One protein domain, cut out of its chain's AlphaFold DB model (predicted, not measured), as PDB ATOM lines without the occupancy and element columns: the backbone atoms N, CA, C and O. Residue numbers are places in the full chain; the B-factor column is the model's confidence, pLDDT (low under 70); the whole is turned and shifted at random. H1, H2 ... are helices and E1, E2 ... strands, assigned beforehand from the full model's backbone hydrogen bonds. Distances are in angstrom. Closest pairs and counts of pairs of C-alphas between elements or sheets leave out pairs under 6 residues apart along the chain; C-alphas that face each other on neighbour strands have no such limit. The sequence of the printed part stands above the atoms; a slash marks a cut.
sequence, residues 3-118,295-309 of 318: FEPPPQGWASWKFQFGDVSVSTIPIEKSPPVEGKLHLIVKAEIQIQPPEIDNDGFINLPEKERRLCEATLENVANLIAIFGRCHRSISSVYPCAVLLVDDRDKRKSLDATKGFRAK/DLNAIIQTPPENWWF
ATOM      1  N   PHE A   3      51.399  23.096-133.674       92.69
ATOM      2  CA  PHE A   3      50.444  22.514-132.737       92.69
ATOM      3  C   PHE A   3      50.403  23.288-131.416       92.69
ATOM      4  O   PHE A   3      51.454  23.617-130.863       92.69
ATOM      5  N   GLU A   4      49.200  23.572-130.911       92.38
ATOM      6  CA  GLU A   4      48.980  24.358-129.687       92.38
ATOM      7  C   GLU A   4      47.834  23.762-128.842       92.38
ATOM      8  O   GLU A   4      46.703  23.707-129.326       92.38
ATOM      9  N   PRO A   5      48.075  23.329-127.589       92.56
ATOM     10  CA  PRO A   5      49.382  23.225-126.931       92.56
ATOM     11  C   PRO A   5      50.301  22.172-127.597       92.56
ATOM     12  O   PRO A   5      49.832  21.385-128.421       92.56
ATOM     13  N   PRO A   6      51.606  22.128-127.255       91.12
ATOM     14  CA  PRO A   6      52.555  21.165-127.814       91.12
ATOM     15  C   PRO A   6      52.194  19.732-127.381       91.12
ATOM     16  O   PRO A   6      52.193  19.449-126.179       91.12
ATOM     17  N   PRO A   7      51.905  18.804-128.307       89.88
ATOM     18  CA  PRO A   7      51.566  17.437-127.937       89.88
ATOM     19  C   PRO A   7      52.826  16.639-127.547       89.88
ATOM     20  O   PRO A   7      53.870  16.730-128.197       89.88
ATOM     21  N   GLN A   8      52.742  15.839-126.478       86.75
ATOM     22  CA  GLN A   8      53.885  15.078-125.950       86.75
ATOM     23  C   GLN A   8      54.332  13.963-126.904       86.75
ATOM     24  O   GLN A   8      53.504  13.216-127.415       86.75
ATOM     25  N   GLY A   9      55.646  13.819-127.107       85.00
ATOM     26  CA  GLY A   9      56.223  12.733-127.912       85.00
ATOM     27  C   GLY A   9      56.178  12.939-129.432       85.00
ATOM     28  O   GLY A   9      56.601  12.057-130.168       85.00
ATOM     29  N   TRP A  10      55.726  14.101-129.914       87.94
ATOM     30  CA  TRP A  10      55.548  14.376-131.350       87.94
ATOM     31  C   TRP A  10      56.649  15.238-131.980       87.94
ATOM     32  O   TRP A  10      56.486  15.730-133.093       87.94
ATOM     33  N   ALA A  11      57.777  15.432-131.290       87.12
ATOM     34  CA  ALA A  11      58.874  16.272-131.777       87.12
ATOM     35  C   ALA A  11      59.625  15.673-132.983       87.12
ATOM     36  O   ALA A  11      60.177  16.417-133.788       87.12
ATOM     37  N   SER A  12      59.654  14.344-133.107       90.69
ATOM     38  CA  SER A  12      60.278  13.642-134.230       90.69
ATOM     39  C   SER A  12      59.584  12.309-134.468       90.69
ATOM     40  O   SER A  12      59.341  11.565-133.518       90.69
ATOM     41  N   TRP A  13      59.237  12.018-135.720       93.88
ATOM     42  CA  TRP A  13      58.513  10.802-136.088       93.88
ATOM     43  C   TRP A  13      58.598  10.513-137.590       93.88
ATOM     44  O   TRP A  13      58.957  11.367-138.408       93.88
ATOM     45  N   LYS A  14      58.228   9.280-137.950       95.31
ATOM     46  CA  LYS A  14      58.063   8.815-139.326       95.31
ATOM     47  C   LYS A  14      56.871   7.861-139.412       95.31
ATOM     48  O   LYS A  14      56.744   6.968-138.580       95.31
ATOM     49  N   PHE A  15      56.042   8.034-140.435       94.31
ATOM     50  CA  PHE A  15      54.885   7.195-140.739       94.31
ATOM     51  C   PHE A  15      54.861   6.789-142.210       94.31
ATOM     52  O   PHE A  15      55.460   7.449-143.057       94.31
ATOM     53  N   GLN A  16      54.114   5.727-142.502       95.69
ATOM     54  CA  GLN A  16      53.792   5.287-143.855       95.69
ATOM     55  C   GLN A  16      52.267   5.302-144.028       95.69
ATOM     56  O   GLN A  16      51.554   4.695-143.230       95.69
ATOM     57  N   PHE A  17      51.778   5.981-145.063       92.81
ATOM     58  CA  PHE A  17      50.364   6.087-145.428       92.81
ATOM     59  C   PHE A  17      50.179   5.602-146.865       92.81
ATOM     60  O   PHE A  17      50.344   6.365-147.817       92.81
ATOM     61  N   GLY A  18      49.863   4.314-147.028       92.88
ATOM     62  CA  GLY A  18      49.864   3.685-148.350       92.88
ATOM     63  C   GLY A  18      51.248   3.813-148.986       92.88
ATOM     64  O   GLY A  18      52.232   3.375-148.392       92.88
ATOM     65  N   ASP A  19      51.324   4.480-150.135       95.31
ATOM     66  CA  ASP A  19      52.572   4.705-150.879       95.31
ATOM     67  C   ASP A  19      53.344   5.962-150.432       95.31
ATOM     68  O   ASP A  19      54.465   6.191-150.885       95.31
ATOM     69  N   VAL A  20      52.781   6.773-149.527       97.81
ATOM     70  CA  VAL A  20      53.403   8.017-149.051       97.81
ATOM     71  C   VAL A  20      54.133   7.799-147.725       97.81
ATOM     72  O   VAL A  20      53.528   7.439-146.714       97.81
ATOM     73  N   SER A  21      55.434   8.083-147.700       97.62
ATOM     74  CA  SER A  21      56.240   8.173-146.475       97.62
ATOM     75  C   SER A  21      56.179   9.599-145.932       97.62
ATOM     76  O   SER A  21      56.472  10.544-146.656       97.62
ATOM     77  N   VAL A  22      55.839   9.784-144.657       97.31
ATOM     78  CA  VAL A  22      55.795  11.106-144.010       97.31
ATOM     79  C   VAL A  22      56.752  11.135-142.832       97.31
ATOM     80  O   VAL A  22      56.766  10.211-142.022       97.31
ATOM     81  N   SER A  23      57.546  12.192-142.697       96.06
ATOM     82  CA  SER A  23      58.498  12.320-141.588       96.06
ATOM     83  C   SER A  23      58.781  13.766-141.221       96.06
ATOM     84  O   SER A  23      58.690  14.658-142.066       96.06
ATOM     85  N   THR A  24      59.201  13.988-139.980       94.31
ATOM     86  CA  THR A  24      59.731  15.278-139.527       94.31
ATOM     87  C   THR A  24      61.145  15.525-140.047       94.31
ATOM     88  O   THR A  24      61.979  14.618-140.041       94.31
ATOM     89  N   ILE A  25      61.440  16.768-140.423       89.06
ATOM     90  CA  ILE A  25      62.798  17.262-140.671       89.06
ATOM     91  C   ILE A  25      63.239  18.059-139.431       89.06
ATOM     92  O   ILE A  25      62.470  18.908-138.969       89.06
ATOM     93  N   PRO A  26      64.445  17.813-138.883       78.75
ATOM     94  CA  PRO A  26      64.976  18.597-137.774       78.75
ATOM     95  C   PRO A  26      65.019  20.090-138.102       78.75
ATOM     96  O   PRO A  26      65.452  20.487-139.182       78.75
ATOM     97  N   ILE A  27      64.599  20.921-137.152       74.19
ATOM     98  CA  ILE A  27      64.692  22.372-137.278       74.19
ATOM     99  C   ILE A  27      65.940  22.841-136.535       74.19
ATOM    100  O   ILE A  27      65.948  22.900-135.310       74.19
ATOM    101  N   GLU A  28      67.002  23.174-137.267       61.69
ATOM    102  CA  GLU A  28      68.275  23.568-136.646       61.69
ATOM    103  C   GLU A  28      68.245  24.978-136.029       61.69
ATOM    104  O   GLU A  28      69.041  25.267-135.138       61.69
ATOM    105  N   LYS A  29      67.367  25.879-136.508       54.28
ATOM    106  CA  LYS A  29      67.462  27.327-136.208       54.28
ATOM    107  C   LYS A  29      66.151  28.097-136.018       54.28
ATOM    108  O   LYS A  29      66.207  29.315-135.859       54.28
ATOM    109  N   SER A  30      64.976  27.465-136.015       54.75
ATOM    110  CA  SER A  30      63.764  28.216-135.654       54.75
ATOM    111  C   SER A  30      63.683  28.351-134.136       54.75
ATOM    112  O   SER A  30      63.701  27.328-133.448       54.75
ATOM    113  N   PRO A  31      63.576  29.578-133.597       54.03
ATOM    114  CA  PRO A  31      63.327  29.748-132.179       54.03
ATOM    115  C   PRO A  31      62.024  29.018-131.821       54.03
ATOM    116  O   PRO A  31      61.061  29.083-132.596       54.03
ATOM    117  N   PRO A  32      61.976  28.298-130.687       59.94
ATOM    118  CA  PRO A  32      60.734  27.712-130.220       59.94
ATOM    119  C   PRO A  32      59.701  28.831-130.086       59.94
ATOM    120  O   PRO A  32      59.937  29.836-129.416       59.94
ATOM    121  N   VAL A  33      58.564  28.675-130.763       67.62
ATOM    122  CA  VAL A  33      57.429  29.569-130.552       67.62
ATOM    123  C   VAL A  33      56.841  29.185-129.201       67.62
ATOM    124  O   VAL A  33      56.417  28.045-129.017       67.62
ATOM    125  N   GLU A  34      56.876  30.109-128.243       77.00
ATOM    126  CA  GLU A  34      56.440  29.848-126.870       77.00
ATOM    127  C   GLU A  34      55.034  29.226-126.852       77.00
ATOM    128  O   GLU A  34      54.105  29.714-127.498       77.00
ATOM    129  N   GLY A  35      54.896  28.090-126.162       81.81
ATOM    130  CA  GLY A  35      53.630  27.361-126.063       81.81
ATOM    131  C   GLY A  35      53.181  26.618-127.328       81.81
ATOM    132  O   GLY A  35      52.055  26.120-127.342       81.81
ATOM    133  N   LYS A  36      54.012  26.501-128.375       88.56
ATOM    134  CA  LYS A  36      53.666  25.771-129.609       88.56
ATOM    135  C   LYS A  36      54.758  24.793-130.031       88.56
ATOM    136  O   LYS A  36      55.947  25.083-129.942       88.56
ATOM    137  N   LEU A  37      54.349  23.639-130.554       89.19
ATOM    138  CA  LEU A  37      55.255  22.746-131.276       89.19
ATOM    139  C   LEU A  37      55.309  23.190-132.736       89.19
ATOM    140  O   LEU A  37      54.274  23.204-133.400       89.19
ATOM    141  N   HIS A  38      56.496  23.525-133.238       90.44
ATOM    142  CA  HIS A  38      56.731  23.835-134.646       90.44
ATOM    143  C   HIS A  38      57.518  22.688-135.291       90.44
ATOM    144  O   HIS A  38      58.600  22.354-134.819       90.44
ATOM    145  N   LEU A  39      56.973  22.085-136.350       91.19
ATOM    146  CA  LEU A  39      57.598  20.992-137.098       91.19
ATOM    147  C   LEU A  39      57.683  21.330-138.585       91.19
ATOM    148  O   LEU A  39      56.681  21.730-139.190       91.19
ATOM    149  N   ILE A  40      58.837  21.055-139.191       92.69
ATOM    150  CA  ILE A  40      58.937  20.862-140.636       92.69
ATOM    151  C   ILE A  40      58.626  19.393-140.897       92.69
ATOM    152  O   ILE A  40      59.217  18.502-140.288       92.69
ATOM    153  N   VAL A  41      57.671  19.138-141.783       95.19
ATOM    154  CA  VAL A  41      57.204  17.792-142.116       95.19
ATOM    155  C   VAL A  41      57.267  17.644-143.625       95.19
ATOM    156  O   VAL A  41      56.791  18.519-144.343       95.19
ATOM    157  N   LYS A  42      57.841  16.540-144.097       95.69
ATOM    158  CA  LYS A  42      57.861  16.172-145.514       95.69
ATOM    159  C   LYS A  42      56.997  14.945-145.763       95.69
ATOM    160  O   LYS A  42      56.930  14.062-144.908       95.69
ATOM    161  N   ALA A  43      56.391  14.894-146.944       97.56
ATOM    162  CA  ALA A  43      55.735  13.720-147.500       97.56
ATOM    163  C   ALA A  43      56.433  13.343-148.811       97.56
ATOM    164  O   ALA A  43      56.691  14.201-149.653       97.56
ATOM    165  N   GLU A  44      56.767  12.069-148.953       96.69
ATOM    166  CA  GLU A  44      57.565  11.518-150.039       96.69
ATOM    167  C   GLU A  44      56.793  10.387-150.705       96.69
ATOM    168  O   GLU A  44      56.269   9.501-150.030       96.69
ATOM    169  N   ILE A  45      56.760  10.401-152.033       96.81
ATOM    170  CA  ILE A  45      56.176   9.344-152.848       96.81
ATOM    171  C   ILE A  45      57.088   9.081-154.039       96.81
ATOM    172  O   ILE A  45      57.694  10.003-154.591       96.81
ATOM    173  N   GLN A  46      57.201   7.814-154.429       95.19
ATOM    174  CA  GLN A  46      57.922   7.456-155.638       95.19
ATOM    175  C   GLN A  46      57.086   7.833-156.859       95.19
ATOM    176  O   GLN A  46      55.927   7.443-156.980       95.19
ATOM    177  N   ILE A  47      57.699   8.566-157.783       93.62
ATOM    178  CA  ILE A  47      57.079   8.955-159.046       93.62
ATOM    179  C   ILE A  47      57.837   8.339-160.219       93.62
ATOM    180  O   ILE A  47      59.028   8.027-160.121       93.62
ATOM    181  N   GLN A  48      57.150   8.194-161.350       90.00
ATOM    182  CA  GLN A  48      57.835   8.028-162.628       90.00
ATOM    183  C   GLN A  48      58.606   9.314-162.968       90.00
ATOM    184  O   GLN A  48      58.241  10.382-162.464       90.00
ATOM    185  N   PRO A  49      59.663   9.242-163.798       87.38
ATOM    186  CA  PRO A  49      60.371  10.433-164.251       87.38
ATOM    187  C   PRO A  49      59.376  11.479-164.777       87.38
ATOM    188  O   PRO A  49      58.561  11.138-165.637       87.38
ATOM    189  N   PRO A  50      59.389  12.714-164.242       89.62
ATOM    190  CA  PRO A  50      58.397  13.702-164.618       89.62
ATOM    191  C   PRO A  50      58.621  14.146-166.064       89.62
ATOM    192  O   PRO A  50      59.757  14.249-166.534       89.62
ATOM    193  N   GLU A  51      57.527  14.422-166.762       91.56
ATOM    194  CA  GLU A  51      57.579  14.940-168.125       91.56
ATOM    195  C   GLU A  51      58.065  16.394-168.126       91.56
ATOM    196  O   GLU A  51      57.777  17.166-167.207       91.56
ATOM    197  N   ILE A  52      58.791  16.771-169.177       93.44
ATOM    198  CA  ILE A  52      59.185  18.155-169.437       93.44
ATOM    199  C   ILE A  52      58.302  18.663-170.570       93.44
ATOM    200  O   ILE A  52      58.208  18.024-171.618       93.44
ATOM    201  N   ASP A  53      57.636  19.790-170.355       92.19
ATOM    202  CA  ASP A  53      56.791  20.393-171.375       92.19
ATOM    203  C   ASP A  53      57.593  21.153-172.445       92.19
ATOM    204  O   ASP A  53      58.803  21.363-172.340       92.19
ATOM    205  N   ASN A  54      56.892  21.598-173.491       93.88
ATOM    206  CA  ASN A  54      57.489  22.328-174.613       93.88
ATOM    207  C   ASN A  54      58.148  23.657-174.205       93.88
ATOM    208  O   ASN A  54      58.998  24.160-174.937       93.88
ATOM    209  N   ASP A  55      57.785  24.223-173.051       92.44
ATOM    210  CA  ASP A  55      58.380  25.458-172.543       92.44
ATOM    211  C   ASP A  55      59.629  25.186-171.691       92.44
ATOM    212  O   ASP A  55      60.303  26.134-171.271       92.44
ATOM    213  N   GLY A  56      59.968  23.915-171.457       93.62
ATOM    214  CA  GLY A  56      61.116  23.476-170.672       93.62
ATOM    215  C   GLY A  56      60.853  23.406-169.167       93.62
ATOM    216  O   GLY A  56      61.819  23.394-168.400       93.62
ATOM    217  N   PHE A  57      59.592  23.393-168.726       94.88
ATOM    218  CA  PHE A  57      59.233  23.198-167.320       94.88
ATOM    219  C   PHE A  57      58.914  21.737-167.013       94.88
ATOM    220  O   PHE A  57      58.448  20.982-167.862       94.88
ATOM    221  N   ILE A  58      59.144  21.353-165.763       94.00
ATOM    222  CA  ILE A  58      58.819  20.033-165.239       94.00
ATOM    223  C   ILE A  58      57.349  19.997-164.833       94.00
ATOM    224  O   ILE A  58      56.909  20.757-163.963       94.00
ATOM    225  N   ASN A  59      56.617  19.045-165.402       90.56
ATOM    226  CA  ASN A  59      55.266  18.707-164.994       90.56
ATOM    227  C   ASN A  59      55.321  17.719-163.830       90.56
ATOM    228  O   ASN A  59      55.473  16.512-164.018       90.56
ATOM    229  N   LEU A  60      55.199  18.239-162.606       90.44
ATOM    230  CA  LEU A  60      55.085  17.385-161.429       90.44
ATOM    231  C   LEU A  60      53.744  16.622-161.479       90.44
ATOM    232  O   LEU A  60      52.701  17.273-161.613       90.44
ATOM    233  N   PRO A  61      53.740  15.282-161.352       92.06
ATOM    234  CA  PRO A  61      52.515  14.491-161.408       92.06
ATOM    235  C   PRO A  61      51.493  14.946-160.357       92.06
ATOM    236  O   PRO A  61      51.722  14.878-159.147       92.06
ATOM    237  N   GLU A  62      50.360  15.476-160.826       91.94
ATOM    238  CA  GLU A  62      49.397  16.156-159.958       91.94
ATOM    239  C   GLU A  62      48.727  15.202-158.967       91.94
ATOM    240  O   GLU A  62      48.474  15.585-157.825       91.94
ATOM    241  N   LYS A  63      48.460  13.964-159.386       93.88
ATOM    242  CA  LYS A  63      47.832  12.945-158.543       93.88
ATOM    243  C   LYS A  63      48.709  12.633-157.328       93.88
ATOM    244  O   LYS A  63      48.225  12.657-156.202       93.88
ATOM    245  N   GLU A  64      49.992  12.381-157.555       95.38
ATOM    246  CA  GLU A  64      50.979  12.036-156.538       95.38
ATOM    247  C   GLU A  64      51.263  13.231-155.619       95.38
ATOM    248  O   GLU A  64      51.255  13.078-154.397       95.38
ATOM    249  N   ARG A  65      51.405  14.441-156.182       94.81
ATOM    250  CA  ARG A  65      51.531  15.683-155.399       94.81
ATOM    251  C   ARG A  65      50.336  15.876-154.458       94.81
ATOM    252  O   ARG A  65      50.529  16.058-153.257       94.81
ATOM    253  N   ARG A  66      49.107  15.803-154.985       94.12
ATOM    254  CA  ARG A  66      47.878  15.957-154.184       94.12
ATOM    255  C   ARG A  66      47.757  14.875-153.114       94.12
ATOM    256  O   ARG A  66      47.260  15.152-152.026       94.12
ATOM    257  N   LEU A  67      48.226  13.656-153.391       95.44
ATOM    258  CA  LEU A  67      48.255  12.583-152.399       95.44
ATOM    259  C   LEU A  67      49.221  12.906-151.247       95.44
ATOM    260  O   LEU A  67      48.856  12.713-150.087       95.44
ATOM    261  N   CYS A  68      50.403  13.459-151.530       96.94
ATOM    262  CA  CYS A  68      51.316  13.956-150.496       96.94
ATOM    263  C   CYS A  68      50.685  15.078-149.657       96.94
ATOM    264  O   CYS A  68      50.732  15.018-148.431       96.94
ATOM    265  N   GLU A  69      50.051  16.064-150.295       95.31
ATOM    266  CA  GLU A  69      49.384  17.192-149.619       95.31
ATOM    267  C   GLU A  69      48.255  16.724-148.696       95.31
ATOM    268  O   GLU A  69      48.223  17.083-147.517       95.31
ATOM    269  N   ALA A  70      47.379  15.848-149.195       93.81
ATOM    270  CA  ALA A  70      46.314  15.247-148.398       93.81
ATOM    271  C   ALA A  70      46.879  14.423-147.231       93.81
ATOM    272  O   ALA A  70      46.344  14.453-146.124       93.81
ATOM    273  N   THR A  71      47.987  13.709-147.446       96.25
ATOM    274  CA  THR A  71      48.632  12.924-146.386       96.25
ATOM    275  C   THR A  71      49.232  13.827-145.305       96.25
ATOM    276  O   THR A  71      49.076  13.530-144.121       96.25
ATOM    277  N   LEU A  72      49.854  14.954-145.671       96.31
ATOM    278  CA  LEU A  72      50.329  15.952-144.706       96.31
ATOM    279  C   LEU A  72      49.178  16.480-143.843       96.31
ATOM    280  O   LEU A  72      49.304  16.537-142.618       96.31
ATOM    281  N   GLU A  73      48.042  16.814-144.457       94.75
ATOM    282  CA  GLU A  73      46.864  17.256-143.713       94.75
ATOM    283  C   GLU A  73      46.292  16.157-142.806       94.75
ATOM    284  O   GLU A  73      45.990  16.414-141.639       94.75
ATOM    285  N   ASN A  74      46.212  14.918-143.294       94.62
ATOM    286  CA  ASN A  74      45.752  13.773-142.510       94.62
ATOM    287  C   ASN A  74      46.645  13.498-141.300       94.62
ATOM    288  O   ASN A  74      46.139  13.262-140.204       94.62
ATOM    289  N   VAL A  75      47.966  13.576-141.456       95.44
ATOM    290  CA  VAL A  75      48.883  13.415-140.326       95.44
ATOM    291  C   VAL A  75      48.706  14.542-139.318       95.44
ATOM    292  O   VAL A  75      48.605  14.276-138.122       95.44
ATOM    293  N   ALA A  76      48.582  15.788-139.777       95.12
ATOM    294  CA  ALA A  76      48.313  16.902-138.880       95.12
ATOM    295  C   ALA A  76      46.984  16.713-138.120       95.12
ATOM    296  O   ALA A  76      46.930  16.968-136.918       95.12
ATOM    297  N   ASN A  77      45.929  16.223-138.788       94.25
ATOM    298  CA  ASN A  77      44.655  15.859-138.157       94.25
ATOM    299  C   ASN A  77      44.835  14.790-137.072       94.25
ATOM    300  O   ASN A  77      44.332  14.955-135.963       94.25
ATOM    301  N   LEU A  78      45.567  13.713-137.364       95.06
ATOM    302  CA  LEU A  78      45.812  12.635-136.403       95.06
ATOM    303  C   LEU A  78      46.565  13.144-135.171       95.06
ATOM    304  O   LEU A  78      46.150  12.866-134.048       95.06
ATOM    305  N   ILE A  79      47.618  13.940-135.369       94.62
ATOM    306  CA  ILE A  79      48.378  14.549-134.268       94.62
ATOM    307  C   ILE A  79      47.475  15.449-133.426       94.62
ATOM    308  O   ILE A  79      47.499  15.352-132.202       94.62
ATOM    309  N   ALA A  80      46.645  16.282-134.061       94.75
ATOM    310  CA  ALA A  80      45.698  17.151-133.365       94.75
ATOM    311  C   ALA A  80      44.707  16.355-132.498       94.75
ATOM    312  O   ALA A  80      44.429  16.736-131.362       94.75
ATOM    313  N   ILE A  81      44.218  15.216-133.001       95.62
ATOM    314  CA  ILE A  81      43.299  14.330-132.273       95.62
ATOM    315  C   ILE A  81      44.004  13.663-131.088       95.62
ATOM    316  O   ILE A  81      43.535  13.780-129.953       95.62
ATOM    317  N   PHE A  82      45.129  12.984-131.324       94.88
ATOM    318  CA  PHE A  82      45.857  12.271-130.267       94.88
ATOM    319  C   PHE A  82      46.439  13.224-129.221       94.88
ATOM    320  O   PHE A  82      46.447  12.918-128.032       94.88
ATOM    321  N   GLY A  83      46.896  14.392-129.665       92.56
ATOM    322  CA  GLY A  83      47.452  15.446-128.829       92.56
ATOM    323  C   GLY A  83      46.415  16.349-128.167       92.56
ATOM    324  O   GLY A  83      46.787  17.132-127.296       92.56
ATOM    325  N   ARG A  84      45.137  16.259-128.568       93.75
ATOM    326  CA  ARG A  84      44.058  17.185-128.177       93.75
ATOM    327  C   ARG A  84      44.484  18.650-128.296       93.75
ATOM    328  O   ARG A  84      44.307  19.442-127.371       93.75
ATOM    329  N   CYS A  85      45.068  18.994-129.435       93.00
ATOM    330  CA  CYS A  85      45.620  20.315-129.698       93.00
ATOM    331  C   CYS A  85      45.065  20.912-130.992       93.00
ATOM    332  O   CYS A  85      44.551  20.216-131.866       93.00
ATOM    333  N   HIS A  86      45.172  22.230-131.112       91.56
ATOM    334  CA  HIS A  86      44.960  22.937-132.366       91.56
ATOM    335  C   HIS A  86      46.105  22.640-133.325       91.56
ATOM    336  O   HIS A  86      47.241  22.460-132.887       91.56
ATOM    337  N   ARG A  87      45.820  22.661-134.630       93.25
ATOM    338  CA  ARG A  87      46.829  22.556-135.685       93.25
ATOM    339  C   ARG A  87      46.763  23.736-136.644       93.25
ATOM    340  O   ARG A  87      45.678  24.241-136.917       93.25
ATOM    341  N   SER A  88      47.897  24.097-137.228       92.50
ATOM    342  CA  SER A  88      47.943  24.869-138.470       92.50
ATOM    343  C   SER A  88      49.005  24.307-139.412       92.50
ATOM    344  O   SER A  88      50.024  23.749-138.987       92.50
ATOM    345  N   ILE A  89      48.741  24.413-140.712       93.94
ATOM    346  CA  ILE A  89      49.627  23.925-141.766       93.94
ATOM    347  C   ILE A  89      50.045  25.121-142.610       93.94
ATOM    348  O   ILE A  89      49.212  25.921-143.028       93.94
ATOM    349  N   SER A  90      51.347  25.226-142.823       93.88
ATOM    350  CA  SER A  90      51.981  26.196-143.696       93.88
ATOM    351  C   SER A  90      53.099  25.502-144.466       93.88
ATOM    352  O   SER A  90      53.707  24.550-143.960       93.88
ATOM    353  N   SER A  91      53.345  25.975-145.680       94.94
ATOM    354  CA  SER A  91      54.431  25.515-146.536       94.94
ATOM    355  C   SER A  91      55.727  26.237-146.194       94.94
ATOM    356  O   SER A  91      55.745  27.446-145.965       94.94
ATOM    357  N   VAL A  92      56.813  25.473-146.176       92.69
ATOM    358  CA  VAL A  92      58.188  25.980-146.112       92.69
ATOM    359  C   VAL A  92      58.696  26.271-147.524       92.69
ATOM    360  O   VAL A  92      58.126  25.764-148.490       92.69
ATOM    361  N   TYR A  93      59.782  27.033-147.658       90.88
ATOM    362  CA  TYR A  93      60.484  27.165-148.939       90.88
ATOM    363  C   TYR A  93      61.794  26.352-148.948       90.88
ATOM    364  O   TYR A  93      62.614  26.544-148.042       90.88
ATOM    365  N   PRO A  94      62.038  25.489-149.961       93.06
ATOM    366  CA  PRO A  94      61.125  25.112-151.053       93.06
ATOM    367  C   PRO A  94      59.976  24.200-150.579       93.06
ATOM    368  O   PRO A  94      60.178  23.366-149.696       93.06
ATOM    369  N   CYS A  95      58.790  24.312-151.195       93.56
ATOM    370  CA  CYS A  95      57.611  23.522-150.804       93.56
ATOM    371  C   CYS A  95      57.557  22.126-151.452       93.56
ATOM    372  O   CYS A  95      56.842  21.245-150.979       93.56
ATOM    373  N   ALA A  96      58.304  21.917-152.540       94.69
ATOM    374  CA  ALA A  96      58.443  20.636-153.218       94.69
ATOM    375  C   ALA A  96      59.853  20.472-153.777       94.69
ATOM    376  O   ALA A  96      60.485  21.433-154.222       94.69
ATOM    377  N   VAL A  97      60.325  19.228-153.761       95.06
ATOM    378  CA  VAL A  97      61.660  18.835-154.210       95.06
ATOM    379  C   VAL A  97      61.591  17.476-154.899       95.06
ATOM    380  O   VAL A  97      60.743  16.647-154.565       95.06
ATOM    381  N   LEU A  98      62.502  17.228-155.836       95.12
ATOM    382  CA  LEU A  98      62.797  15.885-156.331       95.12
ATOM    383  C   LEU A  98      64.012  15.343-155.582       95.12
ATOM    384  O   LEU A  98      65.017  16.039-155.444       95.12
ATOM    385  N   LEU A  99      63.928  14.095-155.124       94.06
ATOM    386  CA  LEU A  99      65.066  13.371-154.565       94.06
ATOM    387  C   LEU A  99      65.817  12.685-155.703       94.06
ATOM    388  O   LEU A  99      65.252  11.850-156.412       94.06
ATOM    389  N   VAL A 100      67.073  13.073-155.909       92.00
ATOM    390  CA  VAL A 100      67.871  12.663-157.065       92.00
ATOM    391  C   VAL A 100      69.273  12.294-156.608       92.00
ATOM    392  O   VAL A 100      70.101  13.166-156.353       92.00
ATOM    393  N   ASP A 101      69.548  10.992-156.550       88.38
ATOM    394  CA  ASP A 101      70.873  10.471-156.182       88.38
ATOM    395  C   ASP A 101      71.786  10.265-157.412       88.38
ATOM    396  O   ASP A 101      73.003  10.128-157.295       88.38
ATOM    397  N   ASP A 102      71.207  10.266-158.618       90.75
ATOM    398  CA  ASP A 102      71.907  10.076-159.892       90.75
ATOM    399  C   ASP A 102      72.388  11.419-160.471       90.75
ATOM    400  O   ASP A 102      71.595  12.327-160.742       90.75
ATOM    401  N   ARG A 103      73.701  11.536-160.701       88.88
ATOM    402  CA  ARG A 103      74.341  12.765-161.197       88.88
ATOM    403  C   ARG A 103      73.912  13.162-162.608       88.88
ATOM    404  O   ARG A 103      73.858  14.356-162.895       88.88
ATOM    405  N   ASP A 104      73.634  12.214-163.492       90.00
ATOM    406  CA  ASP A 104      73.252  12.539-164.866       90.00
ATOM    407  C   ASP A 104      71.779  12.947-164.937       90.00
ATOM    408  O   ASP A 104      71.443  13.901-165.644       90.00
ATOM    409  N   LYS A 105      70.920  12.345-164.102       89.69
ATOM    410  CA  LYS A 105      69.553  12.853-163.883       89.69
ATOM    411  C   LYS A 105      69.558  14.244-163.255       89.69
ATOM    412  O   LYS A 105      68.750  15.088-163.619       89.69
ATOM    413  N   ARG A 106      70.482  14.517-162.330       91.81
ATOM    414  CA  ARG A 106      70.636  15.857-161.752       91.81
ATOM    415  C   ARG A 106      70.950  16.897-162.832       91.81
ATOM    416  O   ARG A 106      70.265  17.911-162.903       91.81
ATOM    417  N   LYS A 107      71.912  16.612-163.718       91.88
ATOM    418  CA  LYS A 107      72.261  17.499-164.843       91.88
ATOM    419  C   LYS A 107      71.088  17.739-165.794       91.88
ATOM    420  O   LYS A 107      70.918  18.863-166.259       91.88
ATOM    421  N   SER A 108      70.297  16.706-166.106       90.81
ATOM    422  CA  SER A 108      69.137  16.878-166.987       90.81
ATOM    423  C   SER A 108      68.068  17.767-166.351       90.81
ATOM    424  O   SER A 108      67.501  18.611-167.037       90.81
ATOM    425  N   LEU A 109      67.850  17.646-165.039       92.81
ATOM    426  CA  LEU A 109      66.950  18.526-164.295       92.81
ATOM    427  C   LEU A 109      67.480  19.965-164.227       92.81
ATOM    428  O   LEU A 109      66.715  20.901-164.453       92.81
ATOM    429  N   ASP A 110      68.781  20.162-164.006       93.56
ATOM    430  CA  ASP A 110      69.411  21.492-163.985       93.56
ATOM    431  C   ASP A 110      69.274  22.244-165.324       93.56
ATOM    432  O   ASP A 110      69.211  23.476-165.338       93.56
ATOM    433  N   ALA A 111      69.162  21.516-166.442       93.38
ATOM    434  CA  ALA A 111      68.905  22.084-167.766       93.38
ATOM    435  C   ALA A 111      67.453  22.571-167.964       93.38
ATOM    436  O   ALA A 111      67.170  23.282-168.930       93.38
ATOM    437  N   THR A 112      66.528  22.223-167.065       94.50
ATOM    438  CA  THR A 112      65.127  22.669-167.128       94.50
ATOM    439  C   THR A 112      64.945  24.078-166.560       94.50
ATOM    440  O   THR A 112      65.794  24.635-165.852       94.50
ATOM    441  N   LYS A 113      63.783  24.678-166.824       94.06
ATOM    442  CA  LYS A 113      63.372  25.946-166.209       94.06
ATOM    443  C   LYS A 113      62.847  25.787-164.779       94.06
ATOM    444  O   LYS A 113      62.706  26.799-164.101       94.06
ATOM    445  N   GLY A 114      62.645  24.560-164.295       94.38
ATOM    446  CA  GLY A 114      62.065  24.293-162.978       94.38
ATOM    447  C   GLY A 114      60.625  23.791-163.041       94.38
ATOM    448  O   GLY A 114      60.144  23.376-164.091       94.38
ATOM    449  N   PHE A 115      59.926  23.853-161.913       93.44
ATOM    450  CA  PHE A 115      58.482  23.669-161.814       93.44
ATOM    451  C   PHE A 115      57.751  24.966-162.178       93.44
ATOM    452  O   PHE A 115      58.206  26.057-161.817       93.44
ATOM    453  N   ARG A 116      56.583  24.859-162.823       90.56
ATOM    454  CA  ARG A 116      55.679  26.011-162.977       90.56
ATOM    455  C   ARG A 116      55.092  26.409-161.633       90.56
ATOM    456  O   ARG A 116      54.558  25.558-160.920       90.56
ATOM    457  N   ALA A 117      55.120  27.703-161.334       84.81
ATOM    458  CA  ALA A 117      54.526  28.235-160.119       84.81
ATOM    459  C   ALA A 117      53.105  28.738-160.408       84.81
ATOM    460  O   ALA A 117      52.890  29.712-161.127       84.81
ATOM    461  N   LYS A 118      52.109  28.116-159.780       83.81
ATOM    462  CA  LYS A 118      50.718  28.595-159.716       83.81
ATOM    463  C   LYS A 118      50.456  29.355-158.416       83.81
ATOM    464  O   LYS A 118      49.351  29.312-157.879       83.81
ATOM    465  N   ASP A 295      54.904  29.974-144.938       90.75
ATOM    466  CA  ASP A 295      55.600  30.536-143.788       90.75
ATOM    467  C   ASP A 295      56.890  31.208-144.260       90.75
ATOM    468  O   ASP A 295      57.897  30.559-144.539       90.75
ATOM    469  N   LEU A 296      56.850  32.539-144.331       86.44
ATOM    470  CA  LEU A 296      57.964  33.363-144.804       86.44
ATOM    471  C   LEU A 296      59.204  33.293-143.897       86.44
ATOM    472  O   LEU A 296      60.277  33.730-144.308       86.44
ATOM    473  N   ASN A 297      59.077  32.750-142.682       84.31
ATOM    474  CA  ASN A 297      60.200  32.535-141.773       84.31
ATOM    475  C   ASN A 297      60.751  31.101-141.843       84.31
ATOM    476  O   ASN A 297      61.826  30.839-141.301       84.31
ATOM    477  N   ALA A 298      60.050  30.172-142.497       85.38
ATOM    478  CA  ALA A 298      60.458  28.777-142.616       85.38
ATOM    479  C   ALA A 298      61.130  28.510-143.969       85.38
ATOM    480  O   ALA A 298      60.570  27.890-144.874       85.38
ATOM    481  N   ILE A 299      62.370  28.985-144.093       86.88
ATOM    482  CA  ILE A 299      63.216  28.762-145.270       86.88
ATOM    483  C   ILE A 299      64.267  27.700-144.941       86.88
ATOM    484  O   ILE A 299      65.060  27.865-144.011       86.88
ATOM    485  N   ILE A 300      64.314  26.628-145.732       87.50
ATOM    486  CA  ILE A 300      65.355  25.601-145.640       87.50
ATOM    487  C   ILE A 300      66.616  26.147-146.319       87.50
ATOM    488  O   ILE A 300      66.790  26.044-147.530       87.50
ATOM    489  N   GLN A 301      67.493  26.765-145.525       84.00
ATOM    490  CA  GLN A 301      68.713  27.421-146.020       84.00
ATOM    491  C   GLN A 301      69.775  26.435-146.522       84.00
ATOM    492  O   GLN A 301      70.566  26.773-147.398       84.00
ATOM    493  N   THR A 302      69.806  25.228-145.959       86.12
ATOM    494  CA  THR A 302      70.786  24.189-146.298       86.12
ATOM    495  C   THR A 302      70.038  22.896-146.624       86.12
ATOM    496  O   THR A 302      69.950  22.004-145.780       86.12
ATOM    497  N   PRO A 303      69.401  22.815-147.808       87.56
ATOM    498  CA  PRO A 303      68.708  21.604-148.223       87.56
ATOM    499  C   PRO A 303      69.721  20.460-148.427       87.56
ATOM    500  O   PRO A 303      70.855  20.725-148.835       87.56
ATOM    501  N   PRO A 304      69.339  19.195-148.172       89.75
ATOM    502  CA  PRO A 304      70.170  18.034-148.487       89.75
ATOM    503  C   PRO A 304      70.662  18.032-149.942       89.75
ATOM    504  O   PRO A 304      69.935  18.439-150.846       89.75
ATOM    505  N   GLU A 305      71.875  17.529-150.190       89.62
ATOM    506  CA  GLU A 305      72.504  17.581-151.525       89.62
ATOM    507  C   GLU A 305      71.686  16.873-152.613       89.62
ATOM    508  O   GLU A 305      71.643  17.316-153.763       89.62
ATOM    509  N   ASN A 306      70.994  15.792-152.249       92.56
ATOM    510  CA  ASN A 306      70.158  15.041-153.177       92.56
ATOM    511  C   ASN A 306      68.804  15.711-153.461       92.56
ATOM    512  O   ASN A 306      68.031  15.196-154.266       92.56
ATOM    513  N   TRP A 307      68.503  16.861-152.851       94.12
ATOM    514  CA  TRP A 307      67.307  17.635-153.167       94.12
ATOM    515  C   TRP A 307      67.552  18.498-154.393       94.12
ATOM    516  O   TRP A 307      68.458  19.338-154.430       94.12
ATOM    517  N   TRP A 308      66.719  18.309-155.407       95.25
ATOM    518  CA  TRP A 308      66.641  19.194-156.553       95.25
ATOM    519  C   TRP A 308      65.342  19.990-156.502       95.25
ATOM    520  O   TRP A 308      64.257  19.426-156.343       95.25
ATOM    521  N   PHE A 309      65.450  21.304-156.654       93.56
ATOM    522  CA  PHE A 309      64.311  22.193-156.808       93.56
ATOM    523  C   PHE A 309      64.723  23.431-157.591       93.56
ATOM    524  O   PHE A 309      65.817  23.970-157.431       93.56
TER     525      PHE A 309
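What this domain is: This is residues 3 to 118 and 295 to 309 of the 318 residues of an uncharacterized protein of Deltaproteobacteria bacterium (UniProt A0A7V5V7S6). A small antiparallel sheet, E1 E2 E3, has the long helix H1 packed slantwise over one face, making two layers. After H1 the chain folds back through E4 and E5, with E6 next to E5, and the short helix H2 lies far from the sheet. The printed part has 131 residues, with E1 E2 E3 H1 E4 E5 H2 E6 in chain order. The class is mixed, with under half of the residues in named elements. The whole is compact, with a radius of gyration of the C-alphas of 16.2 A, yet elongated, spanning 48 by 31 by 27 A.

How they stand to each other: E1, residues 14 to 17, and E2, residues 20 to 25, form a hairpin, with N 15 and O 22 at 2.8 A. E2 and E3, residues 40 to 44, form another, with N 25 and O 40 at 2.8 A, completing a meander, each strand the antiparallel neighbour of the one before. H1, residues 62 to 83, is on this sheet at a height of 8.8 A; the closest C-alphas of E3 and H1, Ala 43 and Cys 68, are 5.3 A apart. On the local plane H1 stands at 56 degrees to E2. E4, residues 86 to 88, runs on into E5, residues 91 to 93, at 41 degrees. H2, residues 103 to 110, is not on the sheet. The closest C-alphas of E5 and E6, residues 295 to 299, are Tyr 93 and Ile 299, at 4.8 A. In H1 and H2 every O i to N i+4 pair is within hydrogen-bond range.

Where its parts are: E1 begins at C-alpha 14 (58.063, 8.815, -139.326). E2 is 15.6 A long, E3 13.3 A and H1 31.2 A. E6 ends at C-alpha 299 (63.216, 28.762, -145.270).

The domain as a whole: The farthest C-alphas, Gln 8 and Asn 54, are 49.3 A apart. Residues 119 to 294 are not printed, leaving 16.8 A between C-alphas 118 and 295. The links E2 to E3 and E3 to H1 are long. Residues 28 to 33 have pLDDT under 70.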